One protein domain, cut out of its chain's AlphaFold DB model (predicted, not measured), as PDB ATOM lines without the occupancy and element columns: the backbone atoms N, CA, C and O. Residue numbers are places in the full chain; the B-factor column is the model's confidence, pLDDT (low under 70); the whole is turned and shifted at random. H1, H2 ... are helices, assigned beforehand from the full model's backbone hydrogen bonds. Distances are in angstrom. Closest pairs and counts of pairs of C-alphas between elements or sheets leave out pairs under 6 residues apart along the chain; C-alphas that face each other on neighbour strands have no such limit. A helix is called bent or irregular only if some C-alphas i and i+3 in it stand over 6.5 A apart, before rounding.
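What this domain is: This is residues 59 to 117 of the 578 residues of an uncharacterized protein of Bdellovibrio exovorus JSS (UniProt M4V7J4). The longest helix, H4, crosses H2, which is one leg of a widely splayed helical hairpin made of H1 and H2; the short helix H3 folds in beside the end of H2 and reaches H1. The legs of the hairpin are joined by a long loop, residues 70 to 83, that swings out to Gly 74, far from the helices. The printed part has 59 residues, with four named helices in the order H1, H2, H3, H4 and no named strand; the class is all helix. The whole is compact, with a radius of gyration of the C-alphas of 11.1 A, and spans 32 by 28 by 17 A.

Where its parts are: Start with H4, residues 102 to 115: find C-alpha 102 at (-46.125, -0.510, -31.232), and from there the helix runs 21.5 A to C-alpha 115 at (-33.418, -1.171, -13.884). It is only just irregular, with C-alphas 111 and 114 6.7 A apart. Go back to H2, residues 84 to 93, which covers 14.4 A. H1, residues 59 to 69, begins at C-alpha 59 at (-60.307, -7.274, -22.109) and is 15.6 A long. H3, residues 95 to 99, covers 8.5 A; it is neither bent nor irregular, but only just: C-alphas 96 and 99 are 6.0 A apart.

How they stand to each other: Look first at H2, the hub, which touches H1, H3 and H4. H4 only just touches it, with residues 105 to 109 alone and 3 pairs of C-alphas within 8 A; the closest C-alphas are those of Glu 86 and Leu 109, 7.3 A apart. Their lines are about perpendicular, at 77 degrees. H1 and H2 form a helical hairpin and touch, the closest C-alphas being those of Val 65 and Leu 87, 6.6 A apart; they run opposite ways at a steep tilt of 43 degrees. H2 and H3 touch only at the corner by their link, and only just, with 3 pairs within 8 A; the closest C-alphas are those of Phe 91 and Arg 97, at 5.9 A. H1 and H3 only just touch, also with 3 pairs, closest at the C-alphas of Arg 64 and Val 98, 6.3 A apart. H1 and H4 are close but not clearly touching, with the closest C-alphas, those of Val 68 and Asp 102, 6.0 A apart. In H1 and H2 every O i to N i+4 pair is within hydrogen-bond range. In H4 7 of 10 are, and in H3 0 of 1, where 2 of 2 O i to N i+3 pairs are within range.

The domain as a whole: The two C-alphas farthest apart are those of Gly 74 and Ser 93, at 32.2 A. The printed part has no cut. The link from H1 to H2 is long, with 14 residues, while those from H2 to H3 and from H3 to H4 are tight. The mean pLDDT of the printed part is 84.0; look for values under 70 at residues 73 to 81 and 114 to 115, where the model's confidence is low.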
ATOM      1  N   THR A  59     -60.336  -6.414 -20.923       87.94
ATOM      2  CA  THR A  59     -60.307  -7.274 -22.109       87.94
ATOM      3  C   THR A  59     -59.593  -6.590 -23.274       87.94
ATOM      4  O   THR A  59     -58.768  -7.226 -23.932       87.94
ATOM      5  N   ASP A  60     -59.843  -5.295 -23.494       91.00
ATOM      6  CA  ASP A  60     -59.155  -4.499 -24.518       91.00
ATOM      7  C   ASP A  60     -57.665  -4.363 -24.232       91.00
ATOM      8  O   ASP A  60     -56.853  -4.523 -25.142       91.00
ATOM      9  N   MET A  61     -57.298  -4.150 -22.968       94.56
ATOM     10  CA  MET A  61     -55.900  -4.107 -22.545       94.56
ATOM     11  C   MET A  61     -55.177  -5.411 -22.904       94.56
ATOM     12  O   MET A  61     -54.173  -5.384 -23.612       94.56
ATOM     13  N   PHE A  62     -55.695  -6.567 -22.478       94.56
ATOM     14  CA  PHE A  62     -55.060  -7.854 -22.781       94.56
ATOM     15  C   PHE A  62     -55.075  -8.196 -24.271       94.56
ATOM     16  O   PHE A  62     -54.162  -8.876 -24.744       94.56
ATOM     17  N   ARG A  63     -56.091  -7.748 -25.019       93.19
ATOM     18  CA  ARG A  63     -56.111  -7.849 -26.482       93.19
ATOM     19  C   ARG A  63     -54.976  -7.035 -27.096       93.19
ATOM     20  O   ARG A  63     -54.221  -7.588 -27.889       93.19
ATOM     21  N   ARG A  64     -54.790  -5.784 -26.670       94.50
ATOM     22  CA  ARG A  64     -53.699  -4.935 -27.156       94.50
ATOM     23  C   ARG A  64     -52.327  -5.504 -26.818       94.50
ATOM     24  O   ARG A  64     -51.452  -5.505 -27.674       94.50
ATOM     25  N   VAL A  65     -52.149  -6.057 -25.615       94.06
ATOM     26  CA  VAL A  65     -50.911  -6.768 -25.253       94.06
ATOM     27  C   VAL A  65     -50.621  -7.879 -26.265       94.06
ATOM     28  O   VAL A  65     -49.508  -7.930 -26.779       94.06
ATOM     29  N   ARG A  66     -51.618  -8.712 -26.617       92.19
ATOM     30  CA  ARG A  66     -51.457  -9.770 -27.634       92.19
ATOM     31  C   ARG A  66     -51.041  -9.219 -28.995       92.19
ATOM     32  O   ARG A  66     -50.151  -9.782 -29.615       92.19
ATOM     33  N   GLU A  67     -51.644  -8.121 -29.442       91.44
ATOM     34  CA  GLU A  67     -51.311  -7.484 -30.725       91.44
ATOM     35  C   GLU A  67     -49.862  -6.970 -30.782       91.44
ATOM     36  O   GLU A  67     -49.217  -7.059 -31.833       91.44
ATOM     37  N   VAL A  68     -49.352  -6.448 -29.660       90.19
ATOM     38  CA  VAL A  68     -47.975  -5.944 -29.535       90.19
ATOM     39  C   VAL A  68     -46.964  -7.092 -29.503       90.19
ATOM     40  O   VAL A  68     -45.916  -6.999 -30.140       90.19
ATOM     41  N   ILE A  69     -47.266  -8.190 -28.796       88.88
ATOM     42  CA  ILE A  69     -46.363  -9.355 -28.714       88.88
ATOM     43  C   ILE A  69     -46.494 -10.311 -29.907       88.88
ATOM     44  O   ILE A  69     -45.678 -11.222 -30.038       88.88
ATOM     45  N   ALA A  70     -47.511 -10.145 -30.757       86.69
ATOM     46  CA  ALA A  70     -47.724 -11.017 -31.902       86.69
ATOM     47  C   ALA A  70     -46.517 -10.988 -32.858       86.69
ATOM     48  O   ALA A  70     -45.970  -9.912 -33.135       86.69
ATOM     49  N   PRO A  71     -46.093 -12.147 -33.398       80.31
ATOM     50  CA  PRO A  71     -45.096 -12.178 -34.462       80.31
ATOM     51  C   PRO A  71     -45.542 -11.295 -35.640       80.31
ATOM     52  O   PRO A  71     -46.686 -11.389 -36.083       80.31
ATOM     53  N   LYS A  72     -44.653 -10.439 -36.159       78.94
ATOM     54  CA  LYS A  72     -44.900  -9.669 -37.394       78.94
ATOM     55  C   LYS A  72     -44.270 -10.391 -38.598       78.94
ATOM     56  O   LYS A  72     -43.666 -11.457 -38.430       78.94
ATOM     57  N   GLU A  73     -44.438  -9.852 -39.809       67.38
ATOM     58  CA  GLU A  73     -43.959 -10.465 -41.063       67.38
ATOM     59  C   GLU A  73     -42.523 -11.013 -40.944       67.38
ATOM     60  O   GLU A  73     -41.608 -10.342 -40.466       67.38
ATOM     61  N   GLY A  74     -42.339 -12.280 -41.335       62.59
ATOM     62  CA  GLY A  74     -41.081 -13.023 -41.165       62.59
ATOM     63  C   GLY A  74     -40.998 -13.898 -39.906       62.59
ATOM     64  O   GLY A  74     -39.956 -14.508 -39.664       62.59
ATOM     65  N   GLY A  75     -42.063 -13.981 -39.095       60.25
ATOM     66  CA  GLY A  75     -42.207 -14.961 -38.004       60.25
ATOM     67  C   GLY A  75     -41.268 -14.752 -36.809       60.25
ATOM     68  O   GLY A  75     -41.247 -15.560 -35.879       60.25
ATOM     69  N   LYS A  76     -40.482 -13.671 -36.809       58.75
ATOM     70  CA  LYS A  76     -39.654 -13.276 -35.671       58.75
ATOM     71  C   LYS A  76     -40.510 -12.465 -34.706       58.75
ATOM     72  O   LYS A  76     -41.163 -11.503 -35.097       58.75
ATOM     73  N   LEU A  77     -40.459 -12.828 -33.425       59.47
ATOM     74  CA  LEU A  77     -40.909 -11.933 -32.364       59.47
ATOM     75  C   LEU A  77     -40.092 -10.662 -32.447       59.47
ATOM     76  O   LEU A  77     -38.860 -10.705 -32.377       59.47
ATOM     77  N   VAL A  78     -40.790  -9.548 -32.596       56.41
ATOM     78  CA  VAL A  78     -40.139  -8.273 -32.863       56.41
ATOM     79  C   VAL A  78     -39.403  -7.775 -31.604       56.41
ATOM     80  O   VAL A  78     -38.400  -7.078 -31.727       56.41
ATOM     81  N   HIS A  79     -39.771  -8.245 -30.396       63.12
ATOM     82  CA  HIS A  79     -39.239  -7.715 -29.130       63.12
ATOM     83  C   HIS A  79     -38.898  -8.786 -28.085       63.12
ATOM     84  O   HIS A  79     -39.602  -8.965 -27.099       63.12
ATOM     85  N   LYS A  80     -37.751  -9.466 -28.234       65.19
ATOM     86  CA  LYS A  80     -37.260 -10.436 -27.225       65.19
ATOM     87  C   LYS A  80     -36.944  -9.824 -25.846       65.19
ATOM     88  O   LYS A  80     -36.763 -10.573 -24.892       65.19
ATOM     89  N   LYS A  81     -36.811  -8.496 -25.748       68.81
ATOM     90  CA  LYS A  81     -36.389  -7.786 -24.523       68.81
ATOM     91  C   LYS A  81     -37.545  -7.202 -23.707       68.81
ATOM     92  O   LYS A  81     -37.382  -6.977 -22.506       68.81
ATOM     93  N   VAL A  82     -38.692  -6.973 -24.341       77.56
ATOM     94  CA  VAL A  82     -39.864  -6.392 -23.685       77.56
ATOM     95  C   VAL A  82     -40.561  -7.479 -22.880       77.56
ATOM     96  O   VAL A  82     -40.913  -8.523 -23.433       77.56
ATOM     97  N   ALA A  83     -40.733  -7.253 -21.577       87.81
ATOM     98  CA  ALA A  83     -41.506  -8.172 -20.761       87.81
ATOM     99  C   ALA A  83     -42.991  -7.821 -20.867       87.81
ATOM    100  O   ALA A  83     -43.397  -6.672 -20.712       87.81
ATOM    101  N   GLU A  84     -43.822  -8.827 -21.098       92.00
ATOM    102  CA  GLU A  84     -45.269  -8.650 -21.226       92.00
ATOM    103  C   GLU A  84     -45.893  -8.014 -19.980       92.00
ATOM    104  O   GLU A  84     -46.778  -7.165 -20.065       92.00
ATOM    105  N   SER A  85     -45.385  -8.388 -18.808       91.94
ATOM    106  CA  SER A  85     -45.840  -7.841 -17.539       91.94
ATOM    107  C   SER A  85     -45.633  -6.322 -17.461       91.94
ATOM    108  O   SER A  85     -46.446  -5.623 -16.859       91.94
ATOM    109  N   GLU A  86     -44.603  -5.785 -18.114       90.75
ATOM    110  CA  GLU A  86     -44.362  -4.340 -18.169       90.75
ATOM    111  C   GLU A  86     -45.349  -3.633 -19.102       90.75
ATOM    112  O   GLU A  86     -45.859  -2.578 -18.737       90.75
ATOM    113  N   LEU A  87     -45.703  -4.234 -20.248       92.44
ATOM    114  CA  LEU A  87     -46.780  -3.718 -21.109       92.44
ATOM    115  C   LEU A  87     -48.091  -3.592 -20.325       92.44
ATOM    116  O   LEU A  87     -48.763  -2.563 -20.386       92.44
ATOM    117  N   ILE A  88     -48.428  -4.619 -19.541       93.75
ATOM    118  CA  ILE A  88     -49.610  -4.609 -18.672       93.75
ATOM    119  C   ILE A  88     -49.512  -3.488 -17.627       93.75
ATOM    120  O   ILE A  88     -50.475  -2.749 -17.427       93.75
ATOM    121  N   SER A  89     -48.348  -3.317 -16.995       91.88
ATOM    122  CA  SER A  89     -48.104  -2.237 -16.029       91.88
ATOM    123  C   SER A  89     -48.284  -0.845 -16.655       91.88
ATOM    124  O   SER A  89     -48.965   0.022 -16.094       91.88
ATOM    125  N   ILE A  90     -47.749  -0.641 -17.863       92.25
ATOM    126  CA  ILE A  90     -47.900   0.600 -18.628       92.25
ATOM    127  C   ILE A  90     -49.377   0.887 -18.909       92.25
ATOM    128  O   ILE A  90     -49.850   1.993 -18.647       92.25
ATOM    129  N   PHE A  91     -50.130  -0.098 -19.395       93.69
ATOM    130  CA  PHE A  91     -51.541   0.112 -19.704       93.69
ATOM    131  C   PHE A  91     -52.398   0.333 -18.457       93.69
ATOM    132  O   PHE A  91     -53.314   1.149 -18.490       93.69
ATOM    133  N   GLN A  92     -52.095  -0.321 -17.335       91.19
ATOM    134  CA  GLN A  92     -52.807  -0.059 -16.083       91.19
ATOM    135  C   GLN A  92     -52.523   1.339 -15.522       91.19
ATOM    136  O   GLN A  92     -53.426   1.967 -14.972       91.19
ATOM    137  N   SER A  93     -51.286   1.827 -15.646       90.50
ATOM    138  CA  SER A  93     -50.911   3.164 -15.163       90.50
ATOM    139  C   SER A  93     -51.441   4.286 -16.058       90.50
ATOM    140  O   SER A  93     -51.788   5.356 -15.559       90.50
ATOM    141  N   ASN A  94     -51.561   4.043 -17.365       92.56
ATOM    142  CA  ASN A  94     -52.171   4.972 -18.308       92.56
ATOM    143  C   ASN A  94     -52.959   4.216 -19.399       92.56
ATOM    144  O   ASN A  94     -52.407   3.903 -20.459       92.56
ATOM    145  N   PRO A  95     -54.270   3.977 -19.191       92.00
ATOM    146  CA  PRO A  95     -55.096   3.217 -20.131       92.00
ATOM    147  C   PRO A  95     -55.110   3.776 -21.555       92.00
ATOM    148  O   PRO A  95     -55.205   3.006 -22.505       92.00
ATOM    149  N   ARG A  96     -54.940   5.094 -21.746       91.44
ATOM    150  CA  ARG A  96     -54.924   5.714 -23.085       91.44
ATOM    151  C   ARG A  96     -53.786   5.199 -23.969       91.44
ATOM    152  O   ARG A  96     -53.916   5.240 -25.190       91.44
ATOM    153  N   ARG A  97     -52.708   4.674 -23.370       93.69
ATOM    154  CA  ARG A  97     -51.555   4.122 -24.099       93.69
ATOM    155  C   ARG A  97     -51.887   2.860 -24.889       93.69
ATOM    156  O   ARG A  97     -51.131   2.496 -25.778       93.69
ATOM    157  N   VAL A  98     -53.038   2.227 -24.645       93.56
ATOM    158  CA  VAL A  98     -53.548   1.138 -25.499       93.56
ATOM    159  C   VAL A  98     -53.681   1.578 -26.964       93.56
ATOM    160  O   VAL A  98     -53.516   0.753 -27.859       93.56
ATOM    161  N   ASN A  99     -53.892   2.872 -27.218       93.75
ATOM    162  CA  ASN A  99     -53.999   3.435 -28.565       93.75
ATOM    163  C   ASN A  99     -52.652   3.904 -29.154       93.75
ATOM    164  O   ASN A  99     -52.626   4.392 -30.283       93.75
ATOM    165  N   GLU A 100     -51.539   3.797 -28.416       94.38
ATOM    166  CA  GLU A 100     -50.206   4.126 -28.940       94.38
ATOM    167  C   GLU A 100     -49.744   3.096 -29.977       94.38
ATOM    168  O   GLU A 100     -50.146   1.928 -29.960       94.38
ATOM    169  N   THR A 101     -48.859   3.527 -30.878       92.88
ATOM    170  CA  THR A 101     -48.217   2.639 -31.851       92.88
ATOM    171  C   THR A 101     -47.280   1.658 -31.150       92.88
ATOM    172  O   THR A 101     -46.726   1.960 -30.092       92.88
ATOM    173  N   ASP A 102     -47.049   0.495 -31.770       90.75
ATOM    174  CA  ASP A 102     -46.125  -0.510 -31.232       90.75
ATOM    175  C   ASP A 102     -44.754   0.137 -30.944       90.75
ATOM    176  O   ASP A 102     -44.243   0.019 -29.831       90.75
ATOM    177  N   ALA A 103     -44.212   0.920 -31.892       88.31
ATOM    178  CA  ALA A 103     -42.920   1.609 -31.776       88.31
ATOM    179  C   ALA A 103     -42.803   2.514 -30.534       88.31
ATOM    180  O   ALA A 103     -41.776   2.489 -29.854       88.31
ATOM    181  N   ALA A 104     -43.851   3.281 -30.217       90.31
ATOM    182  CA  ALA A 104     -43.862   4.152 -29.043       90.31
ATOM    183  C   ALA A 104     -43.847   3.344 -27.733       90.31
ATOM    184  O   ALA A 104     -43.097   3.667 -26.808       90.31
ATOM    185  N   LEU A 105     -44.620   2.255 -27.677       90.94
ATOM    186  CA  LEU A 105     -44.666   1.365 -26.515       90.94
ATOM    187  C   LEU A 105     -43.320   0.675 -26.276       90.94
ATOM    188  O   LEU A 105     -42.828   0.653 -25.150       90.94
ATOM    189  N   ILE A 106     -42.698   0.160 -27.338       86.75
ATOM    190  CA  ILE A 106     -41.394  -0.511 -27.268       86.75
ATOM    191  C   ILE A 106     -40.313   0.457 -26.797       86.75
ATOM    192  O   ILE A 106     -39.555   0.124 -25.889       86.75
ATOM    193  N   SER A 107     -40.265   1.661 -27.376       85.81
ATOM    194  CA  SER A 107     -39.272   2.668 -27.001       85.81
ATOM    195  C   SER A 107     -39.368   3.044 -25.520       85.81
ATOM    196  O   SER A 107     -38.336   3.251 -24.885       85.81
ATOM    197  N   ALA A 108     -40.581   3.117 -24.961       84.81
ATOM    198  CA  ALA A 108     -40.765   3.365 -23.534       84.81
ATOM    199  C   ALA A 108     -40.182   2.218 -22.689       84.81
ATOM    200  O   ALA A 108     -39.421   2.451 -21.754       84.81
ATOM    201  N   LEU A 109     -40.462   0.973 -23.070       84.50
ATOM    202  CA  LEU A 109     -40.052  -0.219 -22.321       84.50
ATOM    203  C   LEU A 109     -38.548  -0.479 -22.364       84.50
ATOM    204  O   LEU A 109     -37.964  -0.890 -21.364       84.50
ATOM    205  N   GLU A 110     -37.895  -0.226 -23.497       83.38
ATOM    206  CA  GLU A 110     -36.444  -0.400 -23.606       83.38
ATOM    207  C   GLU A 110     -35.671   0.557 -22.691       83.38
ATOM    208  O   GLU A 110     -34.607   0.189 -22.188       83.38
ATOM    209  N   SER A 111     -36.224   1.745 -22.425       76.56
ATOM    210  CA  SER A 111     -35.637   2.697 -21.478       76.56
ATOM    211  C   SER A 111     -35.765   2.240 -20.017       76.56
ATOM    212  O   SER A 111     -34.861   2.473 -19.217       76.56
ATOM    213  N   GLU A 112     -36.835   1.511 -19.683       71.88
ATOM    214  CA  GLU A 112     -37.118   1.009 -18.331       71.88
ATOM    215  C   GLU A 112     -36.430  -0.338 -18.033       71.88
ATOM    216  O   GLU A 112     -36.068  -0.626 -16.888       71.88
ATOM    217  N   ALA A 113     -36.172  -1.153 -19.062       71.75
ATOM    218  CA  ALA A 113     -35.653  -2.516 -18.923       71.75
ATOM    219  C   ALA A 113     -34.280  -2.620 -18.222       71.75
ATOM    220  O   ALA A 113     -33.930  -3.691 -17.724       71.75
ATOM    221  N   GLN A 114     -33.493  -1.538 -18.161       67.62
ATOM    222  CA  GLN A 114     -32.160  -1.541 -17.541       67.62
ATOM    223  C   GLN A 114     -32.181  -1.582 -16.001       67.62
ATOM    224  O   GLN A 114     -31.178  -1.958 -15.400       67.62
ATOM    225  N   GLN A 115     -33.300  -1.237 -15.354       69.50
ATOM    226  CA  GLN A 115     -33.418  -1.171 -13.884       69.50
ATOM    227  C   GLN A 115     -34.347  -2.248 -13.302       69.50
ATOM    228  O   GLN A 115     -34.854  -2.128 -12.186       69.50
ATOM    229  N   ARG A 116     -34.603  -3.306 -14.072       78.75
ATOM    230  CA  ARG A 116     -35.631  -4.291 -13.754       78.75
ATOM    231  C   ARG A 116     -35.257  -5.158 -12.549       78.75
ATOM    232  O   ARG A 116     -34.299  -5.926 -12.586       78.75
ATOM    233  N   ASP A 117     -36.096  -5.117 -11.519       86.06
ATOM    234  CA  ASP A 117     -36.063  -6.082 -10.422       86.06
ATOM    235  C   ASP A 117     -36.858  -7.339 -10.805       86.06
ATOM    236  O   ASP A 117     -38.088  -7.337 -10.854       86.06
TER     237      ASP A 117